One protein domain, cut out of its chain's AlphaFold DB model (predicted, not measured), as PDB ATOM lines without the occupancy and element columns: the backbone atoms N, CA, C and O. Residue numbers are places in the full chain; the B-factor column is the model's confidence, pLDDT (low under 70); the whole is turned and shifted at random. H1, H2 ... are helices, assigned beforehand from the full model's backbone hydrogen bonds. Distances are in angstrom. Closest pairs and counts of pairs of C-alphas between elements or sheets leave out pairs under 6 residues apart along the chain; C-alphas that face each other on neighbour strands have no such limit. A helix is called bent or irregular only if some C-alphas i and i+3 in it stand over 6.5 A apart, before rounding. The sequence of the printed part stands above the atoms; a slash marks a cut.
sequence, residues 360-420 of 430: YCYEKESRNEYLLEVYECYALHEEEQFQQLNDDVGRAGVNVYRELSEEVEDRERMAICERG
ATOM      1  N   TYR A 360     154.867 107.092 151.662       89.94
ATOM      2  CA  TYR A 360     154.153 106.591 150.480       89.94
ATOM      3  C   TYR A 360     152.649 106.385 150.694       89.94
ATOM      4  O   TYR A 360     152.208 106.074 151.798       89.94
ATOM      5  N   CYS A 361     151.867 106.478 149.614       90.81
ATOM      6  CA  CYS A 361     150.416 106.230 149.552       90.81
ATOM      7  C   CYS A 361     150.036 104.741 149.515       90.81
ATOM      8  O   CYS A 361     149.254 104.301 148.674       90.81
ATOM      9  N   TYR A 362     150.656 103.949 150.381       94.19
ATOM     10  CA  TYR A 362     150.506 102.499 150.403       94.19
ATOM     11  C   TYR A 362     150.391 102.034 151.850       94.19
ATOM     12  O   TYR A 362     151.129 102.531 152.710       94.19
ATOM     13  N   GLU A 363     149.481 101.105 152.117       94.56
ATOM     14  CA  GLU A 363     149.099 100.695 153.470       94.56
ATOM     15  C   GLU A 363     149.873  99.467 153.966       94.56
ATOM     16  O   GLU A 363     149.987  99.259 155.174       94.56
ATOM     17  N   LYS A 364     150.388  98.634 153.055       96.38
ATOM     18  CA  LYS A 364     151.015  97.366 153.429       96.38
ATOM     19  C   LYS A 364     152.424  97.589 153.968       96.38
ATOM     20  O   LYS A 364     153.216  98.327 153.378       96.38
ATOM     21  N   GLU A 365     152.712  96.929 155.088       95.38
ATOM     22  CA  GLU A 365     154.019  96.936 155.755       95.38
ATOM     23  C   GLU A 365     154.934  95.843 155.187       95.38
ATOM     24  O   GLU A 365     156.079  96.124 154.830       95.38
ATOM     25  N   SER A 366     154.407  94.620 155.048       96.56
ATOM     26  CA  SER A 366     155.148  93.472 154.514       96.56
ATOM     27  C   SER A 366     155.657  93.749 153.104       96.56
ATOM     28  O   SER A 366     154.879  94.169 152.242       96.56
ATOM     29  N   ARG A 367     156.940  93.468 152.832       94.94
ATOM     30  CA  ARG A 367     157.569  93.750 151.526       94.94
ATOM     31  C   ARG A 367     156.773  93.182 150.351       94.94
ATOM     32  O   ARG A 367     156.546  93.881 149.363       94.94
ATOM     33  N   ASN A 368     156.346  91.925 150.450       96.81
ATOM     34  CA  ASN A 368     155.643  91.253 149.358       96.81
ATOM     35  C   ASN A 368     154.253  91.852 149.142       96.81
ATOM     36  O   ASN A 368     153.884  92.149 148.008       96.81
ATOM     37  N   GLU A 369     153.499  92.069 150.221       97.19
ATOM     38  CA  GLU A 369     152.166  92.676 150.152       97.19
ATOM     39  C   GLU A 369     152.234  94.111 149.624       97.19
ATOM     40  O   GLU A 369     151.397  94.514 148.820       97.19
ATOM     41  N   TYR A 370     153.266  94.856 150.020       96.25
ATOM     42  CA  TYR A 370     153.557  96.187 149.508       96.25
ATOM     43  C   TYR A 370     153.847  96.183 148.007       96.25
ATOM     44  O   TYR A 370     153.292  96.998 147.275       96.25
ATOM     45  N   LEU A 371     154.681  95.263 147.516       96.56
ATOM     46  CA  LEU A 371     154.926  95.155 146.078       96.56
ATOM     47  C   LEU A 371     153.638  94.835 145.315       96.56
ATOM     48  O   LEU A 371     153.392  95.442 144.274       96.56
ATOM     49  N   LEU A 372     152.800  93.930 145.824       97.00
ATOM     50  CA  LEU A 372     151.501  93.655 145.207       97.00
ATOM     51  C   LEU A 372     150.638  94.912 145.151       97.00
ATOM     52  O   LEU A 372     150.171  95.288 144.081       97.00
ATOM     53  N   GLU A 373     150.512  95.599 146.281       95.88
ATOM     54  CA  GLU A 373     149.751  96.833 146.400       95.88
ATOM     55  C   GLU A 373     150.203  97.911 145.406       95.88
ATOM     56  O   GLU A 373     149.378  98.540 144.746       95.88
ATOM     57  N   VAL A 374     151.513  98.106 145.256       94.38
ATOM     58  CA  VAL A 374     152.065  99.074 144.305       94.38
ATOM     59  C   VAL A 374     151.693  98.730 142.868       94.38
ATOM     60  O   VAL A 374     151.360  99.618 142.082       94.38
ATOM     61  N   TYR A 375     151.833  97.458 142.499       96.00
ATOM     62  CA  TYR A 375     151.698  97.013 141.116       96.00
ATOM     63  C   TYR A 375     150.250  96.699 140.715       96.00
ATOM     64  O   TYR A 375     149.995  96.410 139.545       96.00
ATOM     65  N   GLU A 376     149.306  96.802 141.650       95.38
ATOM     66  CA  GLU A 376     147.884  96.531 141.450       95.38
ATOM     67  C   GLU A 376     147.287  97.370 140.309       95.38
ATOM     68  O   GLU A 376     146.759  96.816 139.342       95.38
ATOM     69  N   CYS A 377     147.454  98.696 140.343       93.25
ATOM     70  CA  CYS A 377     146.895  99.581 139.314       93.25
ATOM     71  C   CYS A 377     147.524  99.350 137.926       93.25
ATOM     72  O   CYS A 377     146.822  99.384 136.915       93.25
ATOM     73  N   TYR A 378     148.819  99.022 137.864       93.50
ATOM     74  CA  TYR A 378     149.513  98.658 136.623       93.50
ATOM     75  C   TYR A 378     148.970  97.349 136.036       93.50
ATOM     76  O   TYR A 378     148.744  97.222 134.830       93.50
ATOM     77  N   ALA A 379     148.722  96.361 136.897       94.44
ATOM     78  CA  ALA A 379     148.160  95.079 136.501       94.44
ATOM     79  C   ALA A 379     146.706  95.186 136.014       94.44
ATOM     80  O   ALA A 379     146.273  94.337 135.226       94.44
ATOM     81  N   LEU A 380     145.966  96.195 136.475       93.88
ATOM     82  CA  LEU A 380     144.574  96.450 136.103       93.88
ATOM     83  C   LEU A 380     144.422  97.483 134.973       93.88
ATOM     84  O   LEU A 380     143.336  97.607 134.417       93.88
ATOM     85  N   HIS A 381     145.515  98.127 134.547       93.50
ATOM     86  CA  HIS A 381     145.533  99.203 133.543       93.50
ATOM     87  C   HIS A 381     144.803 100.474 133.997       93.50
ATOM     88  O   HIS A 381     144.194 101.179 133.194       93.50
ATOM     89  N   GLU A 382     144.887 100.772 135.290       94.19
ATOM     90  CA  GLU A 382     144.182 101.878 135.943       94.19
ATOM     91  C   GLU A 382     145.166 102.904 136.524       94.19
ATOM     92  O   GLU A 382     144.871 103.610 137.482       94.19
ATOM     93  N   GLU A 383     146.357 103.006 135.933       91.81
ATOM     94  CA  GLU A 383     147.445 103.892 136.366       91.81
ATOM     95  C   GLU A 383     147.028 105.372 136.362       91.81
ATOM     96  O   GLU A 383     147.291 106.095 137.321       91.81
ATOM     97  N   GLU A 384     146.339 105.822 135.307       91.31
ATOM     98  CA  GLU A 384     145.848 107.204 135.198       91.31
ATOM     99  C   GLU A 384     144.776 107.507 136.251       91.31
ATOM    100  O   GLU A 384     144.804 108.563 136.883       91.31
ATOM    101  N   GLN A 385     143.859 106.562 136.475       91.75
ATOM    102  CA  GLN A 385     142.820 106.683 137.493       91.75
ATOM    103  C   GLN A 385     143.438 106.708 138.893       91.75
ATOM    104  O   GLN A 385     143.118 107.587 139.686       91.75
ATOM    105  N   PHE A 386     144.359 105.791 139.184       91.69
ATOM    106  CA  PHE A 386     145.118 105.765 140.431       91.69
ATOM    107  C   PHE A 386     145.836 107.095 140.680       91.69
ATOM    108  O   PHE A 386     145.743 107.648 141.775       91.69
ATOM    109  N   GLN A 387     146.511 107.632 139.661       90.62
ATOM    110  CA  GLN A 387     147.211 108.910 139.762       90.62
ATOM    111  C   GLN A 387     146.242 110.056 140.064       90.62
ATOM    112  O   GLN A 387     146.489 110.824 140.988       90.62
ATOM    113  N   GLN A 388     145.117 110.134 139.347       90.94
ATOM    114  CA  GLN A 388     144.097 111.154 139.585       90.94
ATOM    115  C   GLN A 388     143.541 111.080 141.015       90.94
ATOM    116  O   GLN A 388     143.440 112.096 141.697       90.94
ATOM    117  N   LEU A 389     143.232 109.876 141.499       91.25
ATOM    118  CA  LEU A 389     142.718 109.671 142.855       91.25
ATOM    119  C   LEU A 389     143.740 110.069 143.926       91.25
ATOM    120  O   LEU A 389     143.386 110.711 144.914       91.25
ATOM    121  N   ASN A 390     145.013 109.728 143.727       90.44
ATOM    122  CA  ASN A 390     146.085 110.142 144.631       90.44
ATOM    123  C   ASN A 390     146.330 111.652 144.617       90.44
ATOM    124  O   ASN A 390     146.631 112.240 145.660       90.44
ATOM    125  N   ASP A 391     146.190 112.287 143.458       89.00
ATOM    126  CA  ASP A 391     146.300 113.734 143.332       89.00
ATOM    127  C   ASP A 391     145.160 114.454 144.063       89.00
ATOM    128  O   ASP A 391     145.401 115.483 144.695       89.00
ATOM    129  N   ASP A 392     143.950 113.890 144.026       90.25
ATOM    130  CA  ASP A 392     142.758 114.482 144.636       90.25
ATOM    131  C   ASP A 392     142.687 114.256 146.158       90.25
ATOM    132  O   ASP A 392     142.377 115.181 146.914       90.25
ATOM    133  N   VAL A 393     142.938 113.025 146.621       90.88
ATOM    134  CA  VAL A 393     142.687 112.604 148.018       90.88
ATOM    135  C   VAL A 393     143.787 111.726 148.627       90.88
ATOM    136  O   VAL A 393     143.640 111.244 149.757       90.88
ATOM    137  N   GLY A 394     144.887 111.509 147.898       89.81
ATOM    138  CA  GLY A 394     146.019 110.698 148.344       89.81
ATOM    139  C   GLY A 394     146.593 111.183 149.672       89.81
ATOM    140  O   GLY A 394     146.578 112.370 149.991       89.81
ATOM    141  N   ARG A 395     147.088 110.251 150.484       90.44
ATOM    142  CA  ARG A 395     147.772 110.552 151.747       90.44
ATOM    143  C   ARG A 395     148.693 109.401 152.122       90.44
ATOM    144  O   ARG A 395     148.483 108.267 151.697       90.44
ATOM    145  N   ALA A 396     149.721 109.695 152.911       90.62
ATOM    146  CA  ALA A 396     150.656 108.674 153.367       90.62
ATOM    147  C   ALA A 396     149.951 107.569 154.166       90.62
ATOM    148  O   ALA A 396     149.031 107.843 154.942       90.62
ATOM    149  N   GLY A 397     150.399 106.330 153.971       91.25
ATOM    150  CA  GLY A 397     149.865 105.144 154.634       91.25
ATOM    151  C   GLY A 397     148.480 104.710 154.155       91.25
ATOM    152  O   GLY A 397     147.901 103.821 154.768       91.25
ATOM    153  N   VAL A 398     147.932 105.328 153.102       90.94
ATOM    154  CA  VAL A 398     146.596 105.002 152.596       90.94
ATOM    155  C   VAL A 398     146.606 104.782 151.096       90.94
ATOM    156  O   VAL A 398     147.034 105.647 150.331       90.94
ATOM    157  N   ASN A 399     146.053 103.644 150.692       92.81
ATOM    158  CA  ASN A 399     145.795 103.312 149.305       92.81
ATOM    159  C   ASN A 399     144.362 103.690 148.917       92.81
ATOM    160  O   ASN A 399     143.417 102.910 149.036       92.81
ATOM    161  N   VAL A 400     144.215 104.915 148.416       92.00
ATOM    162  CA  VAL A 400     142.919 105.493 148.017       92.00
ATOM    163  C   VAL A 400     142.232 104.731 146.887       92.00
ATOM    164  O   VAL A 400     141.018 104.815 146.723       92.00
ATOM    165  N   TYR A 401     142.995 103.976 146.100       90.81
ATOM    166  CA  TYR A 401     142.455 103.175 145.013       90.81
ATOM    167  C   TYR A 401     141.711 101.942 145.527       90.81
ATOM    168  O   TYR A 401     140.653 101.597 144.996       90.81
ATOM    169  N   ARG A 402     142.195 101.343 146.620       90.75
ATOM    170  CA  ARG A 402     141.493 100.257 147.309       90.75
ATOM    171  C   ARG A 402     140.247 100.760 148.034       90.75
ATOM    172  O   ARG A 402     139.186 100.180 147.828       90.75
ATOM    173  N   GLU A 403     140.349 101.872 148.776       91.62
ATOM    174  CA  GLU A 403     139.196 102.490 149.468       91.62
ATOM    175  C   GLU A 403     138.023 102.716 148.491       91.62
ATOM    176  O   GLU A 403     136.880 102.358 148.773       91.62
ATOM    177  N   LEU A 404     138.304 103.246 147.296       89.50
ATOM    178  CA  LEU A 404     137.265 103.509 146.298       89.50
ATOM    179  C   LEU A 404     136.721 102.252 145.625       89.50
ATOM    180  O   LEU A 404     135.525 102.192 145.339       89.50
ATOM    181  N   SER A 405     137.574 101.262 145.371       87.56
ATOM    182  CA  SER A 405     137.138  99.984 144.798       87.56
ATOM    183  C   SER A 405     136.155  99.275 145.735       87.56
ATOM    184  O   SER A 405     135.087  98.846 145.298       87.56
ATOM    185  N   GLU A 406     136.453  99.246 147.035       90.00
ATOM    186  CA  GLU A 406     135.578  98.668 148.063       90.00
ATOM    187  C   GLU A 406     134.247  99.430 148.184       90.00
ATOM    188  O   GLU A 406     133.177  98.815 148.223       90.00
ATOM    189  N   GLU A 407     134.278 100.768 148.155       89.88
ATOM    190  CA  GLU A 407     133.057 101.582 148.161       89.88
ATOM    191  C   GLU A 407     132.152 101.315 146.951       89.88
ATOM    192  O   GLU A 407     130.921 101.308 147.077       89.88
ATOM    193  N   VAL A 408     132.734 101.141 145.760       89.25
ATOM    194  CA  VAL A 408     131.973 100.852 144.538       89.25
ATOM    195  C   VAL A 408     131.314  99.480 144.645       89.25
ATOM    196  O   VAL A 408     130.108  99.374 144.406       89.25
ATOM    197  N   GLU A 409     132.057  98.458 145.076       90.00
ATOM    198  CA  GLU A 409     131.509  97.118 145.297       90.00
ATOM    199  C   GLU A 409     130.359  97.125 146.311       90.00
ATOM    200  O   GLU A 409     129.320  96.501 146.083       90.00
ATOM    201  N   ASP A 410     130.491  97.864 147.413       90.75
ATOM    202  CA  ASP A 410     129.443  97.970 148.429       90.75
ATOM    203  C   ASP A 410     128.186  98.672 147.912       90.75
ATOM    204  O   ASP A 410     127.064  98.226 148.183       90.75
ATOM    205  N   ARG A 411     128.340  99.730 147.109       90.31
ATOM    206  CA  ARG A 411     127.202 100.390 146.451       90.31
ATOM    207  C   ARG A 411     126.510  99.456 145.464       90.31
ATOM    208  O   ARG A 411     125.279  99.436 145.419       90.31
ATOM    209  N   GLU A 412     127.258  98.661 144.704       92.25
ATOM    210  CA  GLU A 412     126.687  97.665 143.793       92.25
ATOM    211  C   GLU A 412     125.952  96.555 144.553       92.25
ATOM    212  O   GLU A 412     124.806  96.236 144.212       92.25
ATOM    213  N   ARG A 413     126.547  96.033 145.636       88.12
ATOM    214  CA  ARG A 413     125.912  95.066 146.546       88.12
ATOM    215  C   ARG A 413     124.595  95.612 147.109       88.12
ATOM    216  O   ARG A 413     123.568  94.928 147.049       88.12
ATOM    217  N   MET A 414     124.586  96.860 147.584       87.31
ATOM    218  CA  MET A 414     123.374  97.517 148.087       87.31
ATOM    219  C   MET A 414     122.324  97.727 146.985       87.31
ATOM    220  O   MET A 414     121.149  97.417 147.189       87.31
ATOM    221  N   ALA A 415     122.726  98.167 145.792       89.00
ATOM    222  CA  ALA A 415     121.809  98.392 144.674       89.00
ATOM    223  C   ALA A 415     121.171  97.094 144.140       89.00
ATOM    224  O   ALA A 415     120.051  97.123 143.616       89.00
ATOM    225  N   ILE A 416     121.863  95.953 144.237       86.50
ATOM    226  CA  ILE A 416     121.297  94.629 143.928       86.50
ATOM    227  C   ILE A 416     120.257  94.245 144.987       86.50
ATOM    228  O   ILE A 416     119.155  93.816 144.635       86.50
ATOM    229  N   CYS A 417     120.562  94.460 146.271       81.69
ATOM    230  CA  CYS A 417     119.630  94.206 147.370       81.69
ATOM    231  C   CYS A 417     118.338  95.033 147.230       81.69
ATOM    232  O   CYS A 417     117.241  94.488 147.337       81.69
ATOM    233  N   GLU A 418     118.441  96.327 146.910       85.25
ATOM    234  CA  GLU A 418     117.277  97.206 146.734       85.25
ATOM    235  C   GLU A 418     116.399  96.821 145.544       85.25
ATOM    236  O   GLU A 418     115.172  96.847 145.654       85.25
ATOM    237  N   ARG A 419     117.003  96.394 144.428       84.38
ATOM    238  CA  ARG A 419     116.263  95.871 143.268       84.38
ATOM    239  C   ARG A 419     115.615  94.512 143.552       84.38
ATOM    240  O   ARG A 419     114.573  94.211 142.978       84.38
ATOM    241  N   GLY A 420     116.186  93.724 144.465       70.69
ATOM    242  CA  GLY A 420     115.660  92.436 144.929       70.69
ATOM    243  C   GLY A 420     114.539  92.515 145.978       70.69
ATOM    244  O   GLY A 420     113.975  91.481 146.345       70.69
TER     245      GLY A 420
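AT A GLANCE: This is residues 360 to 420 of the 430 residues of the protein "Hypothetical protein" of Skeletonema marinoi (UniProt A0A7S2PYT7). A long helix, H3, sticks out like a handle from a small head: its residues 405 to 420 stand free, of which 405 to 419 belong to H3, while its base at residues 400 and 401 packs on H2. In the head, H1 and H2 meet near their ends at a corner, with the first printed residues and the link from H2 to H3 making up the rest. The printed part has 61 residues with three named helices, H1, H2 and H3 in that order, and no named strand; the class is all helix. The whole is loose, with a radius of gyration of the C-alphas of 13.5 A, and elongated, spanning 42 by 24 by 21 A, and the free arm of H3 makes the length.

IN THESE COORDINATES: Start with the longest helix, H3, residues 400 to 419. Find C-alpha 400 at (142.919, 105.493, 148.017); from there H3 runs 28.7 A to C-alpha 419 at (116.263, 95.871, 143.268). Look back along the chain for H2, residues 383 to 393, which measures 15.3 A from first to last C-alpha. Before it comes H1, residues 367 to 380, which begins at C-alpha 367 at (157.569, 93.750, 151.526) and measures 20.3 A. H1 is irregular: C-alphas 374 and 377 are 7.2 A apart.

HOW THE PARTS SIT: Begin at the base of H3, where it touches H2 with residues 400 to 401 alone. The closest C-alphas of the two helices are those of Phe 386 and Tyr 401, 5.9 A apart. The lines of H2 and H3 are about perpendicular, at 86 degrees. Next look at H1 and H2, which are close but not clearly touching, with 2 pairs of C-alphas within 8 A. Their closest C-alphas are those of Cys 377 and Glu 383, 5.3 A apart. They run opposite ways at a steep tilt of 68 degrees, only just short of about perpendicular. H1 and H3 are near each other, with 6 pairs of C-alphas within 10 A and no pair within 8 A. In the backbones of H2 and H3, every O i to N i+4 pair is within hydrogen-bond range; in H1, 8 of 10 are.

THE WHOLE: The two C-alphas farthest apart are those of Arg 367 and Gly 420, at 42.4 A. Without the stretch that stands free, you find a body of 45 residues spanning 26 by 22 by 15 A, with a radius of gyration of 9.8 A. The link from H1 to H2 is tight, with 2 residues between them, and the link from H2 to H3 is short, with 6. The printed part has no cut. The mean pLDDT of the printed part is 91.4, and no printed residue is under 70.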